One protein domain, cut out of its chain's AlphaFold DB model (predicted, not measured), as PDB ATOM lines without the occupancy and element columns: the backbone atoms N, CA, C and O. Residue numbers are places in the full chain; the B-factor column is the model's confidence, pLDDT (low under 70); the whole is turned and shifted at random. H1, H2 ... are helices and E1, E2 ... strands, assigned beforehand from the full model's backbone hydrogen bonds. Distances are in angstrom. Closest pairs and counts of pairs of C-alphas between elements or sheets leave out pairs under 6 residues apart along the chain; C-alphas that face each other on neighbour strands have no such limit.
ATOM      1  N   LEU A 165     148.934  84.261 134.520       58.88
ATOM      2  CA  LEU A 165     149.362  85.089 133.384       58.88
ATOM      3  C   LEU A 165     148.551  84.771 132.116       58.88
ATOM      4  O   LEU A 165     148.205  85.675 131.361       58.88
ATOM      5  N   SER A 166     148.115  83.512 131.968       70.44
ATOM      6  CA  SER A 166     147.230  83.074 130.884       70.44
ATOM      7  C   SER A 166     145.919  83.864 130.800       70.44
ATOM      8  O   SER A 166     145.401  84.069 129.708       70.44
ATOM      9  N   ARG A 167     145.375  84.337 131.929       72.19
ATOM     10  CA  ARG A 167     144.131  85.115 131.961       72.19
ATOM     11  C   ARG A 167     144.348  86.555 131.502       72.19
ATOM     12  O   ARG A 167     143.475  87.098 130.837       72.19
ATOM     13  N   ALA A 168     145.480  87.163 131.854       75.00
ATOM     14  CA  ALA A 168     145.799  88.525 131.432       75.00
ATOM     15  C   ALA A 168     146.015  88.590 129.913       75.00
ATOM     16  O   ALA A 168     145.438  89.451 129.255       75.00
ATOM     17  N   GLU A 169     146.750  87.627 129.349       78.75
ATOM     18  CA  GLU A 169     146.900  87.510 127.894       78.75
ATOM     19  C   GLU A 169     145.572  87.220 127.193       78.75
ATOM     20  O   GLU A 169     145.285  87.821 126.161       78.75
ATOM     21  N   ALA A 170     144.744  86.326 127.746       73.19
ATOM     22  CA  ALA A 170     143.425  86.044 127.185       73.19
ATOM     23  C   ALA A 170     142.564  87.314 127.137       73.19
ATOM     24  O   ALA A 170     142.022  87.636 126.087       73.19
ATOM     25  N   LEU A 171     142.528  88.086 128.230       80.00
ATOM     26  CA  LEU A 171     141.826  89.371 128.275       80.00
ATOM     27  C   LEU A 171     142.375  90.360 127.241       80.00
ATOM     28  O   LEU A 171     141.593  90.987 126.535       80.00
ATOM     29  N   GLN A 172     143.699  90.481 127.109       86.50
ATOM     30  CA  GLN A 172     144.299  91.362 126.103       86.50
ATOM     31  C   GLN A 172     143.927  90.953 124.676       86.50
ATOM     32  O   GLN A 172     143.598  91.820 123.869       86.50
ATOM     33  N   ARG A 173     143.928  89.652 124.360       81.56
ATOM     34  CA  ARG A 173     143.512  89.159 123.038       81.56
ATOM     35  C   ARG A 173     142.039  89.463 122.769       81.56
ATOM     36  O   ARG A 173     141.724  89.961 121.692       81.56
ATOM     37  N   THR A 174     141.170  89.245 123.759       82.50
ATOM     38  CA  THR A 174     139.735  89.551 123.658       82.50
ATOM     39  C   THR A 174     139.470  91.045 123.480       82.50
ATOM     40  O   THR A 174     138.525  91.409 122.792       82.50
ATOM     41  N   LEU A 175     140.296  91.926 124.056       87.94
ATOM     42  CA  LEU A 175     140.169  93.376 123.867       87.94
ATOM     43  C   LEU A 175     140.756  93.851 122.531       87.94
ATOM     44  O   LEU A 175     140.217  94.767 121.912       87.94
ATOM     45  N   ALA A 176     141.838  93.233 122.059       93.12
ATOM     46  CA  ALA A 176     142.510  93.637 120.828       93.12
ATOM     47  C   ALA A 176     141.640  93.431 119.578       93.12
ATOM     48  O   ALA A 176     141.669  94.261 118.672       93.12
ATOM     49  N   GLU A 177     140.862  92.350 119.516       91.44
ATOM     50  CA  GLU A 177     140.000  92.045 118.366       91.44
ATOM     51  C   GLU A 177     138.947  93.152 118.079       91.44
ATOM     52  O   GLU A 177     138.959  93.692 116.969       91.44
ATOM     53  N   PRO A 178     138.108  93.588 119.041       90.81
ATOM     54  CA  PRO A 178     137.161  94.691 118.852       90.81
ATOM     55  C   PRO A 178     137.815  95.995 118.377       90.81
ATOM     56  O   PRO A 178     137.267  96.682 117.514       90.81
ATOM     57  N   HIS A 179     138.998  96.324 118.907       91.81
ATOM     58  CA  HIS A 179     139.749  97.511 118.492       91.81
ATOM     59  C   HIS A 179     140.237  97.425 117.041       91.81
ATOM     60  O   HIS A 179     140.251  98.431 116.332       91.81
ATOM     61  N   ARG A 180     140.613  96.231 116.568       93.25
ATOM     62  CA  ARG A 180     140.997  96.039 115.161       93.25
ATOM     63  C   ARG A 180     139.812  96.267 114.226       93.25
ATOM     64  O   ARG A 180     140.004  96.887 113.182       93.25
ATOM     65  N   TYR A 181     138.602  95.853 114.608       90.62
ATOM     66  CA  TYR A 181     137.397  96.099 113.806       90.62
ATOM     67  C   TYR A 181     137.032  97.583 113.723       90.62
ATOM     68  O   TYR A 181     136.765  98.085 112.631       90.62
ATOM     69  N   THR A 182     137.067  98.321 114.837       90.81
ATOM     70  CA  THR A 182     136.790  99.769 114.791       90.81
ATOM     71  C   THR A 182     137.826 100.521 113.966       90.81
ATOM     72  O   THR A 182     137.460 101.407 113.188       90.81
ATOM     73  N   GLN A 183     139.100 100.126 114.062       93.44
ATOM     74  CA  GLN A 183     140.174 100.694 113.251       93.44
ATOM     75  C   GLN A 183     139.994 100.390 111.755       93.44
ATOM     76  O   GLN A 183     140.150 101.292 110.929       93.44
ATOM     77  N   ALA A 184     139.637  99.153 111.397       93.19
ATOM     78  CA  ALA A 184     139.419  98.741 110.010       93.19
ATOM     79  C   ALA A 184     138.227  99.469 109.367       93.19
ATOM     80  O   ALA A 184     138.322  99.943 108.235       93.19
ATOM     81  N   GLN A 185     137.134  99.630 110.115       93.75
ATOM     82  CA  GLN A 185     135.911 100.274 109.626       93.75
ATOM     83  C   GLN A 185     135.975 101.801 109.649       93.75
ATOM     84  O   GLN A 185     135.058 102.453 109.149       93.75
ATOM     85  N   ARG A 186     137.037 102.381 110.227       94.06
ATOM     86  CA  ARG A 186     137.153 103.825 110.490       94.06
ATOM     87  C   ARG A 186     135.907 104.371 111.197       94.06
ATOM     88  O   ARG A 186     135.475 105.493 110.933       94.06
ATOM     89  N   ALA A 187     135.307 103.551 112.059       90.44
ATOM     90  CA  ALA A 187     134.108 103.926 112.786       90.44
ATOM     91  C   ALA A 187     134.465 105.026 113.793       90.44
ATOM     92  O   ALA A 187     135.473 104.935 114.494       90.44
ATOM     93  N   SER A 188     133.643 106.073 113.857       90.38
ATOM     94  CA  SER A 188     133.755 107.068 114.921       90.38
ATOM     95  C   SER A 188     133.438 106.421 116.274       90.38
ATOM     96  O   SER A 188     132.743 105.410 116.341       90.38
ATOM     97  N   GLU A 189     133.930 107.003 117.367       86.44
ATOM     98  CA  GLU A 189     133.875 106.408 118.714       86.44
ATOM     99  C   GLU A 189     132.442 106.119 119.224       86.44
ATOM    100  O   GLU A 189     132.246 105.268 120.090       86.44
ATOM    101  N   GLY A 190     131.428 106.764 118.636       88.56
ATOM    102  CA  GLY A 190     130.000 106.490 118.863       88.56
ATOM    103  C   GLY A 190     129.225 106.077 117.606       88.56
ATOM    104  O   GLY A 190     127.996 106.106 117.607       88.56
ATOM    105  N   GLY A 191     129.923 105.772 116.513       92.44
ATOM    106  CA  GLY A 191     129.318 105.301 115.274       92.44
ATOM    107  C   GLY A 191     128.963 103.814 115.356       92.44
ATOM    108  O   GLY A 191     129.600 103.062 116.097       92.44
ATOM    109  N   PRO A 192     127.967 103.354 114.581       96.12
ATOM    110  CA  PRO A 192     127.611 101.951 114.587       96.12
ATOM    111  C   PRO A 192     128.717 101.111 113.934       96.12
ATOM    112  O   PRO A 192     129.184 101.424 112.839       96.12
ATOM    113  N   VAL A 193     129.092 100.014 114.584       96.56
ATOM    114  CA  VAL A 193     130.160  99.099 114.168       96.56
ATOM    115  C   VAL A 193     129.542  97.779 113.718       96.56
ATOM    116  O   VAL A 193     128.669  97.232 114.398       96.56
ATOM    117  N   LYS A 194     129.962  97.261 112.564       97.00
ATOM    118  CA  LYS A 194     129.497  95.962 112.055       97.00
ATOM    119  C   LYS A 194     130.414  94.848 112.552       97.00
ATOM    120  O   LYS A 194     131.628  95.015 112.597       97.00
ATOM    121  N   CYS A 195     129.850  93.704 112.917       96.12
ATOM    122  CA  CYS A 195     130.640  92.502 113.165       96.12
ATOM    123  C   CYS A 195     131.155  91.946 111.825       96.12
ATOM    124  O   CYS A 195     130.374  91.826 110.884       96.12
ATOM    125  N   GLU A 196     132.445  91.606 111.727       95.06
ATOM    126  CA  GLU A 196     133.039  91.016 110.508       95.06
ATOM    127  C   GLU A 196     133.197  89.492 110.598       95.06
ATOM    128  O   GLU A 196     133.752  88.875 109.687       95.06
ATOM    129  N   ARG A 197     132.717  88.851 111.678       92.44
ATOM    130  CA  ARG A 197     132.737  87.386 111.749       92.44
ATOM    131  C   ARG A 197     131.841  86.796 110.651       92.44
ATOM    132  O   ARG A 197     130.728  87.288 110.441       92.44
ATOM    133  N   PRO A 198     132.295  85.741 109.954       91.06
ATOM    134  CA  PRO A 198     131.522  85.120 108.886       91.06
ATOM    135  C   PRO A 198     130.162  84.646 109.416       91.06
ATOM    136  O   PRO A 198     130.057  84.185 110.546       91.06
ATOM    137  N   ALA A 199     129.119  84.793 108.596       90.69
ATOM    138  CA  ALA A 199     127.714  84.534 108.942       90.69
ATOM    139  C   ALA A 199     127.081  85.471 109.994       90.69
ATOM    140  O   ALA A 199     125.885  85.350 110.264       90.69
ATOM    141  N   CYS A 200     127.814  86.445 110.543       95.62
ATOM    142  CA  CYS A 200     127.235  87.447 111.425       95.62
ATOM    143  C   CYS A 200     126.904  88.739 110.667       95.62
ATOM    144  O   CYS A 200     127.783  89.395 110.119       95.62
ATOM    145  N   THR A 201     125.635  89.149 110.686       96.56
ATOM    146  CA  THR A 201     125.182  90.443 110.137       96.56
ATOM    147  C   THR A 201     124.894  91.475 111.232       96.56
ATOM    148  O   THR A 201     124.194  92.459 110.995       96.56
ATOM    149  N   GLY A 202     125.386  91.237 112.454       96.44
ATOM    150  CA  GLY A 202     125.135  92.089 113.612       96.44
ATOM    151  C   GLY A 202     125.764  93.473 113.455       96.44
ATOM    152  O   GLY A 202     126.963  93.593 113.206       96.44
ATOM    153  N   GLN A 203     124.960  94.521 113.639       97.44
ATOM    154  CA  GLN A 203     125.420  95.906 113.725       97.44
ATOM    155  C   GLN A 203     125.154  96.434 115.133       97.44
ATOM    156  O   GLN A 203     124.058  96.282 115.671       97.44
ATOM    157  N   LEU A 204     126.174  97.025 115.742       96.81
ATOM    158  CA  LEU A 204     126.195  97.385 117.157       96.81
ATOM    159  C   LEU A 204     126.454  98.878 117.291       96.81
ATOM    160  O   LEU A 204     127.158  99.458 116.478       96.81
ATOM    161  N   GLN A 205     125.871  99.519 118.301       95.81
ATOM    162  CA  GLN A 205     125.913 100.981 118.417       95.81
ATOM    163  C   GLN A 205     127.268 101.523 118.881       95.81
ATOM    164  O   GLN A 205     127.569 102.685 118.646       95.81
ATOM    165  N   ASN A 206     128.063 100.707 119.573       94.38
ATOM    166  CA  ASN A 206     129.325 101.128 120.164       94.38
ATOM    167  C   ASN A 206     130.319  99.962 120.273       94.38
ATOM    168  O   ASN A 206     129.957  98.785 120.157       94.38
ATOM    169  N   LEU A 207     131.582 100.309 120.539       93.38
ATOM    170  CA  LEU A 207     132.675  99.354 120.742       93.38
ATOM    171  C   LEU A 207     132.369  98.364 121.872       93.38
ATOM    172  O   LEU A 207     132.615  97.173 121.728       93.38
ATOM    173  N   GLU A 208     131.790  98.829 122.980       93.44
ATOM    174  CA  GLU A 208     131.468  97.971 124.124       93.44
ATOM    175  C   GLU A 208     130.443  96.879 123.764       93.44
ATOM    176  O   GLU A 208     130.575  95.721 124.170       93.44
ATOM    177  N   GLY A 209     129.444  97.226 122.948       94.75
ATOM    178  CA  GLY A 209     128.496  96.290 122.359       94.75
ATOM    179  C   GLY A 209     129.196  95.260 121.478       94.75
ATOM    180  O   GLY A 209     128.911  94.072 121.613       94.75
ATOM    181  N   LEU A 210     130.155  95.691 120.650       95.00
ATOM    182  CA  LEU A 210     130.991  94.791 119.849       95.00
ATOM    183  C   LEU A 210     131.808  93.829 120.709       95.00
ATOM    184  O   LEU A 210     131.803  92.635 120.422       95.00
ATOM    185  N   MET A 211     132.432  94.297 121.791       93.94
ATOM    186  CA  MET A 211     133.172  93.414 122.701       93.94
ATOM    187  C   MET A 211     132.273  92.322 123.287       93.94
ATOM    188  O   MET A 211     132.611  91.139 123.235       93.94
ATOM    189  N   ARG A 212     131.102  92.704 123.815       93.75
ATOM    190  CA  ARG A 212     130.128  91.747 124.368       93.75
ATOM    191  C   ARG A 212     129.619  90.775 123.307       93.75
ATOM    192  O   ARG A 212     129.428  89.599 123.592       93.75
ATOM    193  N   HIS A 213     129.412  91.258 122.088       95.44
ATOM    194  CA  HIS A 213     128.934  90.443 120.982       95.44
ATOM    195  C   HIS A 213     129.980  89.427 120.499       95.44
ATOM    196  O   HIS A 213     129.647  88.260 120.309       95.44
ATOM    197  N   LEU A 214     131.246  89.830 120.357       93.31
ATOM    198  CA  LEU A 214     132.346  88.916 120.021       93.31
ATOM    199  C   LEU A 214     132.534  87.841 121.090       93.31
ATOM    200  O   LEU A 214     132.760  86.682 120.756       93.31
ATOM    201  N   HIS A 215     132.333  88.188 122.363       89.81
ATOM    202  CA  HIS A 215     132.358  87.203 123.438       89.81
ATOM    203  C   HIS A 215     131.295  86.101 123.261       89.81
ATOM    204  O   HIS A 215     131.566  84.940 123.552       89.81
ATOM    205  N   ILE A 216     130.104  86.426 122.740       91.38
ATOM    206  CA  ILE A 216     129.066  85.423 122.437       91.38
ATOM    207  C   ILE A 216     129.522  84.494 121.305       91.38
ATOM    208  O   ILE A 216     129.321  83.283 121.400       91.38
ATOM    209  N   HIS A 217     130.178  85.031 120.272       90.62
ATOM    210  CA  HIS A 217     130.772  84.202 119.217       90.62
ATOM    211  C   HIS A 217     131.845  83.276 119.767       90.62
ATOM    212  O   HIS A 217     131.815  82.093 119.462       90.62
ATOM    213  N   ASP A 218     132.724  83.761 120.641       86.44
ATOM    214  CA  ASP A 218     133.741  82.916 121.271       86.44
ATOM    215  C   ASP A 218     133.125  81.774 122.081       86.44
ATOM    216  O   ASP A 218     133.633  80.655 122.051       86.44
ATOM    217  N   LEU A 219     132.012  82.020 122.779       83.44
ATOM    218  CA  LEU A 219     131.288  80.964 123.489       83.44
ATOM    219  C   LEU A 219     130.683  79.937 122.524       83.44
ATOM    220  O   LEU A 219     130.677  78.745 122.836       83.44
ATOM    221  N   HIS A 220     130.181  80.368 121.367       85.06
ATOM    222  CA  HIS A 220     129.663  79.456 120.346       85.06
ATOM    223  C   HIS A 220     130.776  78.678 119.642       85.06
ATOM    224  O   HIS A 220     130.646  77.464 119.498       85.06
ATOM    225  N   ASP A 221     131.883  79.332 119.294       83.62
ATOM    226  CA  ASP A 221     133.056  78.721 118.668       83.62
ATOM    227  C   ASP A 221     133.735  77.716 119.605       83.62
ATOM    228  O   ASP A 221     134.196  76.661 119.175       83.62
ATOM    229  N   GLN A 222     133.770  77.999 120.909       80.00
ATOM    230  CA  GLN A 222     134.275  77.050 121.906       80.00
ATOM    231  C   GLN A 222     133.344  75.852 122.092       80.00
ATOM    232  O   GLN A 222     133.818  74.754 122.356       80.00
ATOM    233  N   ARG A 223     132.026  76.045 121.970       77.50
ATOM    234  CA  ARG A 223     131.053  74.945 122.073       77.50
ATOM    235  C   ARG A 223     131.003  74.084 120.817       77.50
ATOM    236  O   ARG A 223     130.687  72.903 120.925       77.50
ATOM    237  N   SER A 224     131.275  74.663 119.651       79.69
ATOM    238  CA  SER A 224     131.328  73.926 118.387       79.69
ATOM    239  C   SER A 224     132.651  73.184 118.206       79.69
ATOM    240  O   SER A 224     132.674  72.142 117.558       79.69
ATOM    241  N   ARG A 225     133.742  73.664 118.817       84.31
ATOM    242  CA  ARG A 225     135.027  72.959 118.832       84.31
ATOM    243  C   ARG A 225     135.026  71.851 119.872       84.31
ATOM    244  O   ARG A 225     135.244  72.074 121.059       84.31
ATOM    245  N   LEU A 226     134.840  70.632 119.396       90.69
ATOM    246  CA  LEU A 226     135.066  69.435 120.193       90.69
ATOM    247  C   LEU A 226     136.530  69.021 120.026       90.69
ATOM    248  O   LEU A 226     137.016  68.932 118.901       90.69
ATOM    249  N   GLU A 227     137.249  68.790 121.123       93.75
ATOM    250  CA  GLU A 227     138.684  68.469 121.096       93.75
ATOM    251  C   GLU A 227     138.944  67.095 121.744       93.75
ATOM    252  O   GLU A 227     138.580  66.883 122.902       93.75
ATOM    253  N   CYS A 228     139.577  66.133 121.044       92.88
ATOM    254  CA  CYS A 228     140.003  64.870 121.688       92.88
ATOM    255  C   CYS A 228     141.228  65.160 122.562       92.88
ATOM    256  O   CYS A 228     142.338  65.262 122.051       92.88
ATOM    257  N   HIS A 229     141.066  65.168 123.886       88.31
ATOM    258  CA  HIS A 229     142.168  65.365 124.846       88.31
ATOM    259  C   HIS A 229     143.323  64.355 124.731       88.31
ATOM    260  O   HIS A 229     144.393  64.565 125.298       88.31
ATOM    261  N   ARG A 230     143.118  63.218 124.051       89.06
ATOM    262  CA  ARG A 230     144.186  62.233 123.826       89.06
ATOM    263  C   ARG A 230     145.061  62.599 122.640       89.06
ATOM    264  O   ARG A 230     146.256  62.326 122.691       89.06
ATOM    265  N   CYS A 231     144.472  63.133 121.568       90.69
ATOM    266  CA  CYS A 231     145.185  63.400 120.325       90.69
ATOM    267  C   CYS A 231     145.382  64.894 120.001       90.69
ATOM    268  O   CYS A 231     146.183  65.199 119.120       90.69
ATOM    269  N   ASP A 232     144.705  65.782 120.732       90.50
ATOM    270  CA  ASP A 232     144.492  67.207 120.442       90.50
ATOM    271  C   ASP A 232     143.884  67.456 119.045       90.50
ATOM    272  O   ASP A 232     144.158  68.461 118.397       90.50
ATOM    273  N   GLY A 233     143.085  66.510 118.545       91.25
ATOM    274  CA  GLY A 233     142.313  66.674 117.313       91.25
ATOM    275  C   GLY A 233     141.090  67.551 117.562       91.25
ATOM    276  O   GLY A 233     140.410  67.352 118.568       91.25
ATOM    277  N   HIS A 234     140.813  68.487 116.654       92.50
ATOM    278  CA  HIS A 234     139.632  69.353 116.691       92.50
ATOM    279  C   HIS A 234     138.583  68.849 115.698       92.50
ATOM    280  O   HIS A 234     138.926  68.506 114.566       92.50
ATOM    281  N   PHE A 235     137.317  68.852 116.105       93.25
ATOM    282  CA  PHE A 235     136.191  68.370 115.309       93.25
ATOM    283  C   PHE A 235     135.122  69.448 115.221       93.25
ATOM    284  O   PHE A 235     134.904  70.198 116.176       93.25
ATOM    285  N   SER A 236     134.491  69.528 114.053       86.31
ATOM    286  CA  SER A 236     133.482  70.544 113.752       86.31
ATOM    287  C   SER A 236     132.073  70.097 114.145       86.31
ATOM    288  O   SER A 236     131.216  70.926 114.453       86.31
ATOM    289  N   ALA A 237     131.848  68.779 114.166       90.56
ATOM    290  CA  ALA A 237     130.585  68.150 114.514       90.56
ATOM    291  C   ALA A 237     130.759  67.084 115.606       90.56
ATOM    292  O   ALA A 237     131.796  66.426 115.716       90.56
ATOM    293  N   LEU A 238     129.696  66.866 116.387       91.06
ATOM    294  CA  LEU A 238     129.665  65.829 117.422       91.06
ATOM    295  C   LEU A 238     129.824  64.421 116.844       91.06
ATOM    296  O   LEU A 238     130.486  63.587 117.449       91.06
ATOM    297  N   GLU A 239     129.276  64.163 115.660       95.50
ATOM    298  CA  GLU A 239     129.398  62.867 114.988       95.50
ATOM    299  C   GLU A 239     130.846  62.554 114.577       95.50
ATOM    300  O   GLU A 239     131.321  61.439 114.793       95.50
ATOM    301  N   GLU A 240     131.590  63.547 114.078       95.62
ATOM    302  CA  GLU A 240     133.026  63.416 113.796       95.62
ATOM    303  C   GLU A 240     133.807  63.123 115.081       95.62
ATOM    304  O   GLU A 240     134.655  62.236 115.108       95.62
ATOM    305  N   TYR A 241     133.485  63.828 116.170       95.44
ATOM    306  CA  TYR A 241     134.113  63.605 117.471       95.44
ATOM    307  C   TYR A 241     133.815  62.209 118.042       95.44
ATOM    308  O   TYR A 241     134.702  61.577 118.611       95.44
ATOM    309  N   LEU A 242     132.588  61.702 117.888       94.81
ATOM    310  CA  LEU A 242     132.193  60.379 118.389       94.81
ATOM    311  C   LEU A 242     132.738  59.231 117.533       94.81
ATOM    312  O   LEU A 242     133.094  58.182 118.069       94.81
ATOM    313  N   SER A 243     132.822  59.422 116.215       96.19
ATOM    314  CA  SER A 243     133.446  58.460 115.294       96.19
ATOM    315  C   SER A 243     134.975  58.504 115.338       96.19
ATOM    316  O   SER A 243     135.645  57.599 114.833       96.19
ATOM    317  N   HIS A 244     135.548  59.527 115.974       95.69
ATOM    318  CA  HIS A 244     136.981  59.656 116.119       95.69
ATOM    319  C   HIS A 244     137.559  58.604 117.073       95.69
ATOM    320  O   HIS A 244     137.482  58.692 118.300       95.69
ATOM    321  N   ILE A 245     138.257  57.632 116.494       94.56
ATOM    322  CA  ILE A 245     139.107  56.708 117.237       94.56
ATOM    323  C   ILE A 245     140.482  57.361 117.357       94.56
ATOM    324  O   ILE A 245     141.247  57.396 116.389       94.56
ATOM    325  N   CYS A 246     140.808  57.894 118.542       94.06
ATOM    326  CA  CYS A 246     142.132  58.466 118.779       94.06
ATOM    327  C   CYS A 246     143.165  57.320 118.616       94.06
ATOM    328  O   CYS A 246     143.246  56.418 119.454       94.06
TER     329      CYS A 246
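Overview. This is residues 165 to 246 of the 284 residues of the protein "C2H2-type domain-containing protein" of Coprinellus micaceus (UniProt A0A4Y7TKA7). Two long helices meet in a V, the second half of H1 against the first half of H2, and H2 runs on as a shaft to a small separate head made of the hairpin E1 E2 and the short helix H3. At the closed end of the V a long loop, residues 186 to 206, folds back on itself, while residues 165 to 173 of H1 stick out alone. The printed part has 82 residues, with three named helices and two named strands in the order H1, H2, E1, E2, H3, and the sheet E1 - E2 is antiparallel. The class is mostly helix. The whole is loose, with a radius of gyration of the C-alphas of 16.3 A, and flat, spanning 51 by 33 by 17 A.

Arrangement. Start with H1, residues 165 to 185, and look at its residues 174 to 182, which alone touch residues 207 to 215 of H2, residues 207 to 224. The closest C-alphas there are those of Pro 178 and Met 211, 5.7 A apart. The two helices run opposite ways at a steep tilt of 60 degrees. Beyond H2, E1, residues 226 to 228, and E2, residues 233 to 235, form an antiparallel hairpin, their directions 153 degrees apart. Look for N 228 and O 233 at 2.9 A and N 235 and O 226 at 2.8 A, both within hydrogen-bond range. Next comes H3, residues 238 to 243; its closest C-alpha to E2 is that of Tyr 241, 5.6 A from that of Phe 235, and the same Tyr 241 is closest to E1, 6.5 A from the C-alpha of Leu 226. H2 and H3 are only just apart, their closest C-alphas 8.3 A from each other, and H1 is apart from E1, E2 and H3. Every O i to N i+4 pair is within hydrogen-bond range in H2 and H3, and 15 of 17 are in H1.

Along the chain. Find C-alpha 165 at (149.362, 85.089, 133.384); from there H1 runs 31.2 A to C-alpha 185. H2 begins at C-alpha 207, (132.675, 99.354, 120.742), and runs 25.6 A to C-alpha 224. E1 measures 6.9 A, E2 6.7 A and H3 8.6 A, ending at C-alpha 243, (133.446, 58.460, 115.294).

Size, cuts and confidence. The C-alphas farthest apart are those of Ser 188 and Ile 245, 50.7 A. The printed part has no cut. The link from H1 to H2, 21 residues, is long, and in it residues 193 to 194 pair with residues 203 to 204, antiparallel; the other links are tight. The mean pLDDT of the printed part is 89.8, and residue 165 alone is under 70.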